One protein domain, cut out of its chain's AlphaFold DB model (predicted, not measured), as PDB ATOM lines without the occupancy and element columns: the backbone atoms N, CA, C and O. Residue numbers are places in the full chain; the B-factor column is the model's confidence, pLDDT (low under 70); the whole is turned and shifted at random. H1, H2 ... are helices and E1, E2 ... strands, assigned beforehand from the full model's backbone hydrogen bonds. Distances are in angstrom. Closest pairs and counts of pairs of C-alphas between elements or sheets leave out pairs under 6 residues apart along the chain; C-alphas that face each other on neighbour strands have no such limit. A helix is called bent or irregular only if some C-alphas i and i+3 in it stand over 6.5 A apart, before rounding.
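Overview. This is residues 51 to 96 and 115 to 161 of the 173 residues of an uncharacterized protein of Leptospira gomenensis (UniProt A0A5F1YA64). A ribbon of two antiparallel strands, E2 and E3, makes the middle of an elongated model, and the longest helix, H1, packs on it along E2. At one end of the long axis lie the strand E1 and the short helix H4, while H3 and a loop stretch with the small helix H2 lie on the E3 side of the ribbon. The printed part has 93 residues with four named helices and three named strands, in the order E1, H1, E2, E3, H2, H3, H4, and the class is mixed, helices and strands. The whole is only just loose, close to compact, with a radius of gyration of the C-alphas of 15.1 A, and it spans 50 by 31 by 19 A.

Along the chain. E1 is residues 51 to 57, 19.5 A from first to last C-alpha, and begins at C-alpha 51 at (-20.191, 8.573, -13.091). H1 is residues 66 to 81, 22.8 A, and ends at C-alpha 81 at (-65.178, -15.076, -14.886). E2 is residues 88 to 93, 17.1 A, and E3 is residues 116 to 121, 16.8 A. H2 is residues 130 to 133, neither bent nor irregular, but only just: C-alphas 130 and 133 are 6.2 A apart. H3 is residues 145 to 150, 8.5 A. H4 is residues 153 to 161, 12.0 A, and ends at C-alpha 161 at (-27.828, 18.754, -18.388).

Arrangement. E2 and E3 are antiparallel neighbours at 161 degrees, with N 90 and O 119 at 3.0 A and N 119 and O 90 at 2.8 A, within hydrogen-bond range. H1 and E2 have 16 pairs of C-alphas within 8 A, the closest those of Thr 75 and Ala 88, 4.7 A. H1 and E3 are near each other, with 5 pairs of C-alphas within 10 A. E1 pairs with no named strand, but its residues 56 to 57 pair antiparallel with residues 95 to 96. The closest C-alphas of E3 and H3 are those of Phe 117 and Val 148, 6.8 A. H3 and H4 meet only through their link. H2 is apart from E1, E2, H1, H3 and H4. In H1, H3 and H4 every O i to N i+4 pair is within hydrogen-bond range; H2 is too short for such a pair.

Size, cuts and confidence. The two C-alphas farthest apart are those of Ile 51 and Thr 82, 50.9 A. Residues 97 to 114 are not printed, in the link across the cut from E2 to E3, and C-alphas 96 and 115 are 7.7 A apart. The link from H2 to H3, 11 residues, is long, and that from H3 to H4 is tight. The mean pLDDT of the printed part is 77.4, and residues 59 to 60 and 129 to 147 are under 70.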
ATOM      1  N   ILE A  51     -19.556   9.878 -12.932       87.75
ATOM      2  CA  ILE A  51     -20.191   8.573 -13.091       87.75
ATOM      3  C   ILE A  51     -21.647   8.731 -12.659       87.75
ATOM      4  O   ILE A  51     -21.928   9.075 -11.510       87.75
ATOM      5  N   VAL A  52     -22.573   8.490 -13.582       89.38
ATOM      6  CA  VAL A  52     -24.014   8.559 -13.326       89.38
ATOM      7  C   VAL A  52     -24.564   7.144 -13.271       89.38
ATOM      8  O   VAL A  52     -24.287   6.336 -14.152       89.38
ATOM      9  N   VAL A  53     -25.339   6.853 -12.232       89.19
ATOM     10  CA  VAL A  53     -25.998   5.561 -12.047       89.19
ATOM     11  C   VAL A  53     -27.499   5.784 -11.948       89.19
ATOM     12  O   VAL A  53     -27.962   6.502 -11.057       89.19
ATOM     13  N   GLY A  54     -28.243   5.162 -12.860       87.50
ATOM     14  CA  GLY A  54     -29.696   5.073 -12.803       87.50
ATOM     15  C   GLY A  54     -30.124   3.805 -12.076       87.50
ATOM     16  O   GLY A  54     -29.597   2.726 -12.319       87.50
ATOM     17  N   ILE A  55     -31.054   3.937 -11.137       86.75
ATOM     18  CA  ILE A  55     -31.618   2.822 -10.383       86.75
ATOM     19  C   ILE A  55     -33.130   2.868 -10.542       86.75
ATOM     20  O   ILE A  55     -33.779   3.792 -10.056       86.75
ATOM     21  N   HIS A  56     -33.684   1.847 -11.182       84.81
ATOM     22  CA  HIS A  56     -35.121   1.672 -11.326       84.81
ATOM     23  C   HIS A  56     -35.685   0.860 -10.155       84.81
ATOM     24  O   HIS A  56     -35.138  -0.173  -9.765       84.81
ATOM     25  N   LEU A  57     -36.766   1.359  -9.568       80.94
ATOM     26  CA  LEU A  57     -37.486   0.789  -8.438       80.94
ATOM     27  C   LEU A  57     -38.985   0.793  -8.757       80.94
ATOM     28  O   LEU A  57     -39.445   1.676  -9.467       80.94
ATOM     29  N   PRO A  58     -39.784  -0.103  -8.176       73.75
ATOM     30  CA  PRO A  58     -39.406  -1.210  -7.305       73.75
ATOM     31  C   PRO A  58     -38.717  -2.346  -8.083       73.75
ATOM     32  O   PRO A  58     -38.887  -2.497  -9.288       73.75
ATOM     33  N   ARG A  59     -37.902  -3.156  -7.390       67.62
ATOM     34  CA  ARG A  59     -37.166  -4.286  -8.002       67.62
ATOM     35  C   ARG A  59     -38.100  -5.368  -8.566       67.62
ATOM     36  O   ARG A  59     -37.720  -6.111  -9.465       67.62
ATOM     37  N   SER A  60     -39.287  -5.476  -7.986       67.06
ATOM     38  CA  SER A  60     -40.392  -6.311  -8.441       67.06
ATOM     39  C   SER A  60     -41.600  -5.409  -8.615       67.06
ATOM     40  O   SER A  60     -41.727  -4.441  -7.878       67.06
ATOM     41  N   THR A  61     -42.499  -5.739  -9.532       71.25
ATOM     42  CA  THR A  61     -43.738  -4.994  -9.768       71.25
ATOM     43  C   THR A  61     -44.550  -4.843  -8.470       71.25
ATOM     44  O   THR A  61     -45.052  -5.830  -7.927       71.25
ATOM     45  N   GLU A  62     -44.680  -3.615  -7.955       78.81
ATOM     46  CA  GLU A  62     -45.468  -3.301  -6.752       78.81
ATOM     47  C   GLU A  62     -46.622  -2.351  -7.081       78.81
ATOM     48  O   GLU A  62     -46.507  -1.457  -7.919       78.81
ATOM     49  N   TYR A  63     -47.761  -2.560  -6.418       79.31
ATOM     50  CA  TYR A  63     -48.936  -1.704  -6.564       79.31
ATOM     51  C   TYR A  63     -48.745  -0.391  -5.813       79.31
ATOM     52  O   TYR A  63     -48.365  -0.408  -4.646       79.31
ATOM     53  N   ARG A  64     -49.160   0.720  -6.430       82.38
ATOM     54  CA  ARG A  64     -49.022   2.074  -5.860       82.38
ATOM     55  C   ARG A  64     -49.621   2.245  -4.465       82.38
ATOM     56  O   ARG A  64     -49.153   3.040  -3.662       82.38
ATOM     57  N   ASN A  65     -50.732   1.570  -4.183       87.62
ATOM     58  CA  ASN A  65     -51.288   1.505  -2.837       87.62
ATOM     59  C   ASN A  65     -52.220   0.296  -2.688       87.62
ATOM     60  O   ASN A  65     -52.543  -0.410  -3.650       87.62
ATOM     61  N   PHE A  66     -52.701   0.084  -1.462       87.75
ATOM     62  CA  PHE A  66     -53.626  -1.002  -1.147       87.75
ATOM     63  C   PHE A  66     -54.957  -0.914  -1.916       87.75
ATOM     64  O   PHE A  66     -55.496  -1.945  -2.311       87.75
ATOM     65  N   ALA A  67     -55.478   0.292  -2.165       89.12
ATOM     66  CA  ALA A  67     -56.733   0.467  -2.894       89.12
ATOM     67  C   ALA A  67     -56.607   0.009  -4.357       89.12
ATOM     68  O   ALA A  67     -57.464  -0.727  -4.844       89.12
ATOM     69  N   TYR A  68     -55.509   0.360  -5.030       87.12
ATOM     70  CA  TYR A  68     -55.213  -0.108  -6.385       87.12
ATOM     71  C   TYR A  68     -54.941  -1.607  -6.431       87.12
ATOM     72  O   TYR A  68     -55.378  -2.273  -7.365       87.12
ATOM     73  N   LYS A  69     -54.299  -2.165  -5.399       87.25
ATOM     74  CA  LYS A  69     -54.145  -3.616  -5.256       87.25
ATOM     75  C   LYS A  69     -55.507  -4.315  -5.168       87.25
ATOM     76  O   LYS A  69     -55.741  -5.282  -5.887       87.25
ATOM     77  N   ALA A  70     -56.422  -3.816  -4.337       89.81
ATOM     78  CA  ALA A  70     -57.770  -4.373  -4.203       89.81
ATOM     79  C   ALA A  70     -58.590  -4.248  -5.501       89.81
ATOM     80  O   ALA A  70     -59.241  -5.209  -5.910       89.81
ATOM     81  N   LEU A  71     -58.516  -3.094  -6.174       89.56
ATOM     82  CA  LEU A  71     -59.168  -2.871  -7.466       89.56
ATOM     83  C   LEU A  71     -58.622  -3.812  -8.546       89.56
ATOM     84  O   LEU A  71     -59.401  -4.408  -9.290       89.56
ATOM     85  N   SER A  72     -57.301  -3.985  -8.601       87.25
ATOM     86  CA  SER A  72     -56.654  -4.928  -9.512       87.25
ATOM     87  C   SER A  72     -57.178  -6.344  -9.289       87.25
ATOM     88  O   SER A  72     -57.708  -6.951 -10.218       87.25
ATOM     89  N   TYR A  73     -57.183  -6.843  -8.048       88.19
ATOM     90  CA  TYR A  73     -57.736  -8.169  -7.752       88.19
ATOM     91  C   TYR A  73     -59.205  -8.316  -8.155       88.19
ATOM     92  O   TYR A  73     -59.584  -9.344  -8.724       88.19
ATOM     93  N   LEU A  74     -60.036  -7.306  -7.888       92.06
ATOM     94  CA  LEU A  74     -61.447  -7.339  -8.256       92.06
ATOM     95  C   LEU A  74     -61.623  -7.414  -9.777       92.06
ATOM     96  O   LEU A  74     -62.348  -8.276 -10.272       92.06
ATOM     97  N   THR A  75     -60.943  -6.542 -10.520       89.31
ATOM     98  CA  THR A  75     -61.057  -6.501 -11.984       89.31
ATOM     99  C   THR A  75     -60.460  -7.739 -12.642       89.31
ATOM    100  O   THR A  75     -61.078  -8.277 -13.553       89.31
ATOM    101  N   HIS A  76     -59.358  -8.287 -12.122       86.62
ATOM    102  CA  HIS A  76     -58.832  -9.584 -12.555       86.62
ATOM    103  C   HIS A  76     -59.822 -10.725 -12.313       86.62
ATOM    104  O   HIS A  76     -59.986 -11.583 -13.176       86.62
ATOM    105  N   THR A  77     -60.515 -10.727 -11.174       88.38
ATOM    106  CA  THR A  77     -61.517 -11.755 -10.862       88.38
ATOM    107  C   THR A  77     -62.701 -11.670 -11.825       88.38
ATOM    108  O   THR A  77     -63.106 -12.678 -12.401       88.38
ATOM    109  N   ILE A  78     -63.223 -10.463 -12.066       90.56
ATOM    110  CA  ILE A  78     -64.302 -10.233 -13.039       90.56
ATOM    111  C   ILE A  78     -63.842 -10.632 -14.446       90.56
ATOM    112  O   ILE A  78     -64.570 -11.317 -15.163       90.56
ATOM    113  N   SER A  79     -62.626 -10.247 -14.830       87.56
ATOM    114  CA  SER A  79     -62.024 -10.605 -16.112       87.56
ATOM    115  C   SER A  79     -61.948 -12.126 -16.271       87.56
ATOM    116  O   SER A  79     -62.454 -12.658 -17.254       87.56
ATOM    117  N   PHE A  80     -61.460 -12.856 -15.265       87.31
ATOM    118  CA  PHE A  80     -61.411 -14.320 -15.278       87.31
ATOM    119  C   PHE A  80     -62.794 -14.958 -15.496       87.31
ATOM    120  O   PHE A  80     -62.955 -15.785 -16.393       87.31
ATOM    121  N   PHE A  81     -63.817 -14.534 -14.745       91.25
ATOM    122  CA  PHE A  81     -65.178 -15.076 -14.886       91.25
ATOM    123  C   PHE A  81     -65.885 -14.671 -16.183       91.25
ATOM    124  O   PHE A  81     -66.859 -15.305 -16.580       91.25
ATOM    125  N   THR A  82     -65.393 -13.636 -16.857       90.44
ATOM    126  CA  THR A  82     -65.925 -13.157 -18.139       90.44
ATOM    127  C   THR A  82     -65.034 -13.554 -19.312       90.44
ATOM    128  O   THR A  82     -65.171 -13.004 -20.403       90.44
ATOM    129  N   LEU A  83     -64.121 -14.513 -19.095       85.06
ATOM    130  CA  LEU A  83     -63.164 -15.014 -20.087       85.06
ATOM    131  C   LEU A  83     -62.345 -13.895 -20.745       85.06
ATOM    132  O   LEU A  83     -62.034 -13.941 -21.928       85.06
ATOM    133  N   GLY A  84     -62.017 -12.866 -19.970       80.12
ATOM    134  CA  GLY A  84     -61.229 -11.720 -20.395       80.12
ATOM    135  C   GLY A  84     -61.998 -10.660 -21.180       80.12
ATOM    136  O   GLY A  84     -61.377  -9.691 -21.623       80.12
ATOM    137  N   PHE A  85     -63.321 -10.802 -21.348       87.50
ATOM    138  CA  PHE A  85     -64.155  -9.801 -22.023       87.50
ATOM    139  C   PHE A  85     -64.168  -8.470 -21.264       87.50
ATOM    140  O   PHE A  85     -64.046  -7.410 -21.878       87.50
ATOM    141  N   PHE A  86     -64.253  -8.517 -19.931       88.56
ATOM    142  CA  PHE A  86     -64.019  -7.331 -19.115       88.56
ATOM    143  C   PHE A  86     -62.520  -7.137 -18.870       88.56
ATOM    144  O   PHE A  86     -61.816  -8.109 -18.565       88.56
ATOM    145  N   PRO A  87     -62.022  -5.896 -18.982       86.75
ATOM    146  CA  PRO A  87     -60.613  -5.612 -18.788       86.75
ATOM    147  C   PRO A  87     -60.211  -5.715 -17.314       86.75
ATOM    148  O   PRO A  87     -60.965  -5.329 -16.417       86.75
ATOM    149  N   ALA A  88     -58.990  -6.184 -17.080       85.56
ATOM    150  CA  ALA A  88     -58.302  -6.071 -15.804       85.56
ATOM    151  C   ALA A  88     -57.395  -4.837 -15.815       85.56
ATOM    152  O   ALA A  88     -56.724  -4.568 -16.816       85.56
ATOM    153  N   VAL A  89     -57.385  -4.086 -14.712       86.62
ATOM    154  CA  VAL A  89     -56.601  -2.849 -14.580       86.62
ATOM    155  C   VAL A  89     -55.617  -2.957 -13.426       86.62
ATOM    156  O   VAL A  89     -55.983  -3.358 -12.323       86.62
ATOM    157  N   GLY A  90     -54.375  -2.551 -13.665       84.25
ATOM    158  CA  GLY A  90     -53.323  -2.488 -12.656       84.25
ATOM    159  C   GLY A  90     -52.723  -1.090 -12.591       84.25
ATOM    160  O   GLY A  90     -52.615  -0.415 -13.609       84.25
ATOM    161  N   VAL A  91     -52.344  -0.637 -11.397       85.12
ATOM    162  CA  VAL A  91     -51.586   0.610 -11.208       85.12
ATOM    163  C   VAL A  91     -50.395   0.311 -10.317       85.12
ATOM    164  O   VAL A  91     -50.561  -0.129  -9.175       85.12
ATOM    165  N   TYR A  92     -49.211   0.575 -10.845       83.62
ATOM    166  CA  TYR A  92     -47.943   0.143 -10.281       83.62
ATOM    167  C   TYR A  92     -46.986   1.316 -10.109       83.62
ATOM    168  O   TYR A  92     -47.114   2.347 -10.775       83.62
ATOM    169  N   GLU A  93     -46.035   1.160  -9.194       84.50
ATOM    170  CA  GLU A  93     -44.955   2.124  -8.981       84.50
ATOM    171  C   GLU A  93     -43.820   1.914  -9.986       84.50
ATOM    172  O   GLU A  93     -43.518   0.782 -10.362       84.50
ATOM    173  N   ALA A  94     -43.191   3.009 -10.409       83.19
ATOM    174  CA  ALA A  94     -42.024   3.018 -11.289       83.19
ATOM    175  C   ALA A  94     -41.128   4.216 -10.967       83.19
ATOM    176  O   ALA A  94     -41.015   5.191 -11.708       83.19
ATOM    177  N   ASN A  95     -40.476   4.132  -9.823       85.81
ATOM    178  CA  ASN A  95     -39.552   5.129  -9.330       85.81
ATOM    179  C   ASN A  95     -38.187   4.996 -10.012       85.81
ATOM    180  O   ASN A  95     -37.667   3.901 -10.201       85.81
ATOM    181  N   THR A  96     -37.555   6.118 -10.335       87.75
ATOM    182  CA  THR A  96     -36.171   6.138 -10.820       87.75
ATOM    183  C   THR A  96     -35.320   7.005  -9.909       87.75
ATOM    184  O   THR A  96     -35.666   8.139  -9.592       87.75
ATOM    185  N   HIS A 115     -42.733   8.097 -10.213       82.19
ATOM    186  CA  HIS A 115     -43.680   7.845 -11.286       82.19
ATOM    187  C   HIS A 115     -44.490   6.589 -11.001       82.19
ATOM    188  O   HIS A 115     -44.128   5.703 -10.225       82.19
ATOM    189  N   SER A 116     -45.624   6.507 -11.683       82.44
ATOM    190  CA  SER A 116     -46.482   5.334 -11.672       82.44
ATOM    191  C   SER A 116     -46.967   5.075 -13.083       82.44
ATOM    192  O   SER A 116     -47.173   6.019 -13.848       82.44
ATOM    193  N   PHE A 117     -47.175   3.809 -13.412       81.25
ATOM    194  CA  PHE A 117     -47.778   3.415 -14.674       81.25
ATOM    195  C   PHE A 117     -49.017   2.571 -14.410       81.25
ATOM    196  O   PHE A 117     -49.157   1.917 -13.373       81.25
ATOM    197  N   SER A 118     -49.937   2.600 -15.363       83.44
ATOM    198  CA  SER A 118     -51.135   1.774 -15.340       83.44
ATOM    199  C   SER A 118     -51.107   0.782 -16.485       83.44
ATOM    200  O   SER A 118     -50.721   1.136 -17.598       83.44
ATOM    201  N   THR A 119     -51.582  -0.427 -16.233       81.12
ATOM    202  CA  THR A 119     -51.791  -1.442 -17.260       81.12
ATOM    203  C   THR A 119     -53.276  -1.721 -17.412       81.12
ATOM    204  O   THR A 119     -54.057  -1.633 -16.461       81.12
ATOM    205  N   ILE A 120     -53.664  -2.064 -18.635       84.12
ATOM    206  CA  ILE A 120     -54.980  -2.595 -18.950       84.12
ATOM    207  C   ILE A 120     -54.781  -3.861 -19.776       84.12
ATOM    208  O   ILE A 120     -54.013  -3.860 -20.734       84.12
ATOM    209  N   SER A 121     -55.442  -4.947 -19.388       80.25
ATOM    210  CA  SER A 121     -55.360  -6.227 -20.098       80.25
ATOM    211  C   SER A 121     -56.752  -6.787 -20.367       80.25
ATOM    212  O   SER A 121     -57.644  -6.717 -19.524       80.25
ATOM    213  N   SER A 122     -56.958  -7.301 -21.578       84.00
ATOM    214  CA  SER A 122     -58.210  -7.911 -22.031       84.00
ATOM    215  C   SER A 122     -57.948  -8.762 -23.277       84.00
ATOM    216  O   SER A 122     -56.934  -8.575 -23.939       84.00
ATOM    217  N   ILE A 123     -58.863  -9.672 -23.627       81.88
ATOM    218  CA  ILE A 123     -58.715 -10.543 -24.809       81.88
ATOM    219  C   ILE A 123     -58.872  -9.807 -26.144       81.88
ATOM    220  O   ILE A 123     -58.418 -10.303 -27.170       81.88
ATOM    221  N   TRP A 124     -59.550  -8.658 -26.149       83.00
ATOM    222  CA  TRP A 124     -59.824  -7.878 -27.362       83.00
ATOM    223  C   TRP A 124     -58.900  -6.663 -27.509       83.00
ATOM    224  O   TRP A 124     -58.959  -5.973 -28.526       83.00
ATOM    225  N   ILE A 125     -58.046  -6.400 -26.515       83.25
ATOM    226  CA  ILE A 125     -57.048  -5.330 -26.562       83.25
ATOM    227  C   ILE A 125     -55.733  -5.935 -27.045       83.25
ATOM    228  O   ILE A 125     -55.208  -6.864 -26.439       83.25
ATOM    229  N   SER A 126     -55.193  -5.397 -28.135       76.75
ATOM    230  CA  SER A 126     -53.861  -5.764 -28.612       76.75
ATOM    231  C   SER A 126     -52.772  -5.212 -27.693       76.75
ATOM    232  O   SER A 126     -52.873  -4.081 -27.212       76.75
ATOM    233  N   ASN A 127     -51.696  -5.976 -27.526       71.75
ATOM    234  CA  ASN A 127     -50.520  -5.556 -26.769       71.75
ATOM    235  C   ASN A 127     -49.871  -4.303 -27.382       71.75
ATOM    236  O   ASN A 127     -49.734  -4.199 -28.601       71.75
ATOM    237  N   ASN A 128     -49.436  -3.376 -26.529       70.94
ATOM    238  CA  ASN A 128     -48.640  -2.217 -26.917       70.94
ATOM    239  C   ASN A 128     -47.548  -1.984 -25.856       70.94
ATOM    240  O   ASN A 128     -47.909  -1.708 -24.708       70.94
ATOM    241  N   PRO A 129     -46.250  -2.083 -26.201       67.44
ATOM    242  CA  PRO A 129     -45.664  -2.336 -27.526       67.44
ATOM    243  C   PRO A 129     -45.915  -3.753 -28.068       67.44
ATOM    244  O   PRO A 129     -46.172  -4.693 -27.317       67.44
ATOM    245  N   ALA A 130     -45.824  -3.904 -29.395       64.19
ATOM    246  CA  ALA A 130     -46.083  -5.166 -30.102       64.19
ATOM    247  C   ALA A 130     -45.091  -6.296 -29.747       64.19
ATOM    248  O   ALA A 130     -45.406  -7.473 -29.938       64.19
ATOM    249  N   ASP A 131     -43.929  -5.947 -29.182       57.94
ATOM    250  CA  ASP A 131     -42.882  -6.883 -28.748       57.94
ATOM    251  C   ASP A 131     -43.291  -7.741 -27.537       57.94
ATOM    252  O   ASP A 131     -42.698  -8.791 -27.296       57.94
ATOM    253  N   CYS A 132     -44.379  -7.388 -26.841       60.00
ATOM    254  CA  CYS A 132     -44.995  -8.225 -25.802       60.00
ATOM    255  C   CYS A 132     -45.610  -9.544 -26.328       60.00
ATOM    256  O   CYS A 132     -46.190 -10.301 -25.553       60.00
ATOM    257  N   ASN A 133     -45.523  -9.827 -27.633       50.72
ATOM    258  CA  ASN A 133     -46.021 -11.066 -28.239       50.72
ATOM    259  C   ASN A 133     -45.019 -12.235 -28.196       50.72
ATOM    260  O   ASN A 133     -45.435 -13.380 -28.368       50.72
ATOM    261  N   ALA A 134     -43.715 -11.975 -28.034       41.66
ATOM    262  CA  ALA A 134     -42.668 -12.974 -28.297       41.66
ATOM    263  C   ALA A 134     -42.289 -13.838 -27.084       41.66
ATOM    264  O   ALA A 134     -41.840 -14.973 -27.248       41.66
ATOM    265  N   SER A 135     -42.504 -13.340 -25.872       42.12
ATOM    266  CA  SER A 135     -42.353 -14.106 -24.644       42.12
ATOM    267  C   SER A 135     -43.644 -13.983 -23.853       42.12
ATOM    268  O   SER A 135     -44.183 -12.891 -23.695       42.12
ATOM    269  N   GLY A 136     -44.183 -15.097 -23.359       43.31
ATOM    270  CA  GLY A 136     -45.388 -15.124 -22.519       43.31
ATOM    271  C   GLY A 136     -45.258 -14.369 -21.184       43.31
ATOM    272  O   GLY A 136     -46.044 -14.622 -20.280       43.31
ATOM    273  N   ASP A 137     -44.287 -13.465 -21.060       44.28
ATOM    274  CA  ASP A 137     -43.940 -12.668 -19.886       44.28
ATOM    275  C   ASP A 137     -44.919 -11.502 -19.672       44.28
ATOM    276  O   ASP A 137     -45.177 -11.109 -18.537       44.28
ATOM    277  N   CYS A 138     -45.545 -10.987 -20.740       52.91
ATOM    278  CA  CYS A 138     -46.584  -9.954 -20.617       52.91
ATOM    279  C   CYS A 138     -47.973 -10.542 -20.291       52.91
ATOM    280  O   CYS A 138     -48.933  -9.799 -20.070       52.91
ATOM    281  N   LEU A 139     -48.112 -11.875 -20.245       42.91
ATOM    282  CA  LEU A 139     -49.333 -12.516 -19.770       42.91
ATOM    283  C   LEU A 139     -49.345 -12.459 -18.239       42.91
ATOM    284  O   LEU A 139     -48.724 -13.259 -17.544       42.91
ATOM    285  N   PHE A 140     -50.131 -11.507 -17.746       44.22
ATOM    286  CA  PHE A 140     -50.618 -11.368 -16.375       44.22
ATOM    287  C   PHE A 140     -49.721 -10.668 -15.342       44.22
ATOM    288  O   PHE A 140     -50.291 -10.264 -14.329       44.22
ATOM    289  N   TRP A 141     -48.405 -10.470 -15.538       44.84
ATOM    290  CA  TRP A 141     -47.563 -10.077 -14.386       44.84
ATOM    291  C   TRP A 141     -46.460  -9.039 -14.597       44.84
ATOM    292  O   TRP A 141     -46.174  -8.337 -13.628       44.84
ATOM    293  N   ASP A 142     -45.905  -8.853 -15.798       50.84
ATOM    294  CA  ASP A 142     -44.804  -7.900 -15.976       50.84
ATOM    295  C   ASP A 142     -45.061  -6.892 -17.098       50.84
ATOM    296  O   ASP A 142     -45.308  -7.227 -18.256       50.84
ATOM    297  N   SER A 143     -45.003  -5.608 -16.742       53.31
ATOM    298  CA  SER A 143     -44.936  -4.529 -17.722       53.31
ATOM    299  C   SER A 143     -43.543  -4.480 -18.347       53.31
ATOM    300  O   SER A 143     -42.558  -4.600 -17.609       53.31
ATOM    301  N   PRO A 144     -43.420  -4.210 -19.658       60.69
ATOM    302  CA  PRO A 144     -42.121  -4.028 -20.288       60.69
ATOM    303  C   PRO A 144     -41.407  -2.832 -19.650       60.69
ATOM    304  O   PRO A 144     -41.771  -1.677 -19.870       60.69
ATOM    305  N   GLN A 145     -40.388  -3.125 -18.838       58.97
ATOM    306  CA  GLN A 145     -39.661  -2.129 -18.044       58.97
ATOM    307  C   GLN A 145     -39.068  -1.025 -18.931       58.97
ATOM    308  O   GLN A 145     -39.104   0.142 -18.556       58.97
ATOM    309  N   GLY A 146     -38.613  -1.372 -20.142       62.31
ATOM    310  CA  GLY A 146     -38.096  -0.405 -21.114       62.31
ATOM    311  C   GLY A 146     -39.087   0.719 -21.427       62.31
ATOM    312  O   GLY A 146     -38.735   1.884 -21.297       62.31
ATOM    313  N   LEU A 147     -40.350   0.385 -21.719       67.38
ATOM    314  CA  LEU A 147     -41.380   1.377 -22.052       67.38
ATOM    315  C   LEU A 147     -41.690   2.308 -20.872       67.38
ATOM    316  O   LEU A 147     -41.881   3.511 -21.041       67.38
ATOM    317  N   VAL A 148     -41.770   1.735 -19.671       71.69
ATOM    318  CA  VAL A 148     -42.151   2.470 -18.460       71.69
ATOM    319  C   VAL A 148     -41.113   3.541 -18.126       71.69
ATOM    320  O   VAL A 148     -41.483   4.657 -17.763       71.69
ATOM    321  N   TYR A 149     -39.827   3.219 -18.270       73.12
ATOM    322  CA  TYR A 149     -38.744   4.127 -17.901       73.12
ATOM    323  C   TYR A 149     -38.282   5.039 -19.045       73.12
ATOM    324  O   TYR A 149     -37.787   6.129 -18.769       73.12
ATOM    325  N   GLU A 150     -38.497   4.661 -20.309       74.56
ATOM    326  CA  GLU A 150     -38.163   5.493 -21.476       74.56
ATOM    327  C   GLU A 150     -38.931   6.823 -21.485       74.56
ATOM    328  O   GLU A 150     -38.366   7.863 -21.821       74.56
ATOM    329  N   MET A 151     -40.184   6.833 -21.014       73.06
ATOM    330  CA  MET A 151     -40.976   8.066 -20.898       73.06
ATOM    331  C   MET A 151     -40.340   9.117 -19.974       73.06
ATOM    332  O   MET A 151     -40.595  10.309 -20.141       73.06
ATOM    333  N   ASN A 152     -39.489   8.696 -19.036       76.12
ATOM    334  CA  ASN A 152     -38.794   9.598 -18.116       76.12
ATOM    335  C   ASN A 152     -37.473  10.131 -18.699       76.12
ATOM    336  O   ASN A 152     -36.849  11.002 -18.093       76.12
ATOM    337  N   GLY A 153     -37.049   9.636 -19.868       81.44
ATOM    338  CA  GLY A 153     -35.801  10.016 -20.533       81.44
ATOM    339  C   GLY A 153     -35.601  11.532 -20.639       81.44
ATOM    340  O   GLY A 153     -34.598  12.027 -20.128       81.44
ATOM    341  N   PRO A 154     -36.564  12.306 -21.181       86.12
ATOM    342  CA  PRO A 154     -36.405  13.754 -21.336       86.12
ATOM    343  C   PRO A 154     -36.240  14.518 -20.012       86.12
ATOM    344  O   PRO A 154     -35.477  15.485 -19.933       86.12
ATOM    345  N   GLU A 155     -36.939  14.104 -18.949       85.25
ATOM    346  CA  GLU A 155     -36.835  14.740 -17.626       85.25
ATOM    347  C   GLU A 155     -35.485  14.426 -16.963       85.25
ATOM    348  O   GLU A 155     -34.839  15.295 -16.373       85.25
ATOM    349  N   ILE A 156     -35.014  13.187 -17.112       85.50
ATOM    350  CA  ILE A 156     -33.701  12.767 -16.622       85.50
ATOM    351  C   ILE A 156     -32.591  13.498 -17.385       85.50
ATOM    352  O   ILE A 156     -31.665  14.021 -16.764       85.50
ATOM    353  N   GLU A 157     -32.687  13.584 -18.712       86.06
ATOM    354  CA  GLU A 157     -31.721  14.290 -19.556       86.06
ATOM    355  C   GLU A 157     -31.627  15.770 -19.190       86.06
ATOM    356  O   GLU A 157     -30.527  16.286 -18.997       86.06
ATOM    357  N   SER A 158     -32.763  16.446 -19.025       87.50
ATOM    358  CA  SER A 158     -32.788  17.854 -18.622       87.50
ATOM    359  C   SER A 158     -32.229  18.069 -17.209       87.50
ATOM    360  O   SER A 158     -31.479  19.024 -16.987       87.50
ATOM    361  N   TYR A 159     -32.492  17.157 -16.265       86.56
ATOM    362  CA  TYR A 159     -31.862  17.182 -14.941       86.56
ATOM    363  C   TYR A 159     -30.338  17.015 -15.011       86.56
ATOM    364  O   TYR A 159     -29.606  17.743 -14.330       86.56
ATOM    365  N   LEU A 160     -29.856  16.067 -15.820       86.25
ATOM    366  CA  LEU A 160     -28.427  15.815 -15.999       86.25
ATOM    367  C   LEU A 160     -27.737  16.990 -16.682       86.25
ATOM    368  O   LEU A 160     -26.683  17.407 -16.214       86.25
ATOM    369  N   GLN A 161     -28.343  17.561 -17.724       87.25
ATOM    370  CA  GLN A 161     -27.828  18.754 -18.388       87.25
ATOM    371  C   GLN A 161     -27.667  19.887 -17.378       87.25
ATOM    372  O   GLN A 161     -26.542  20.310 -17.153       87.25
TER     373      GLN A 161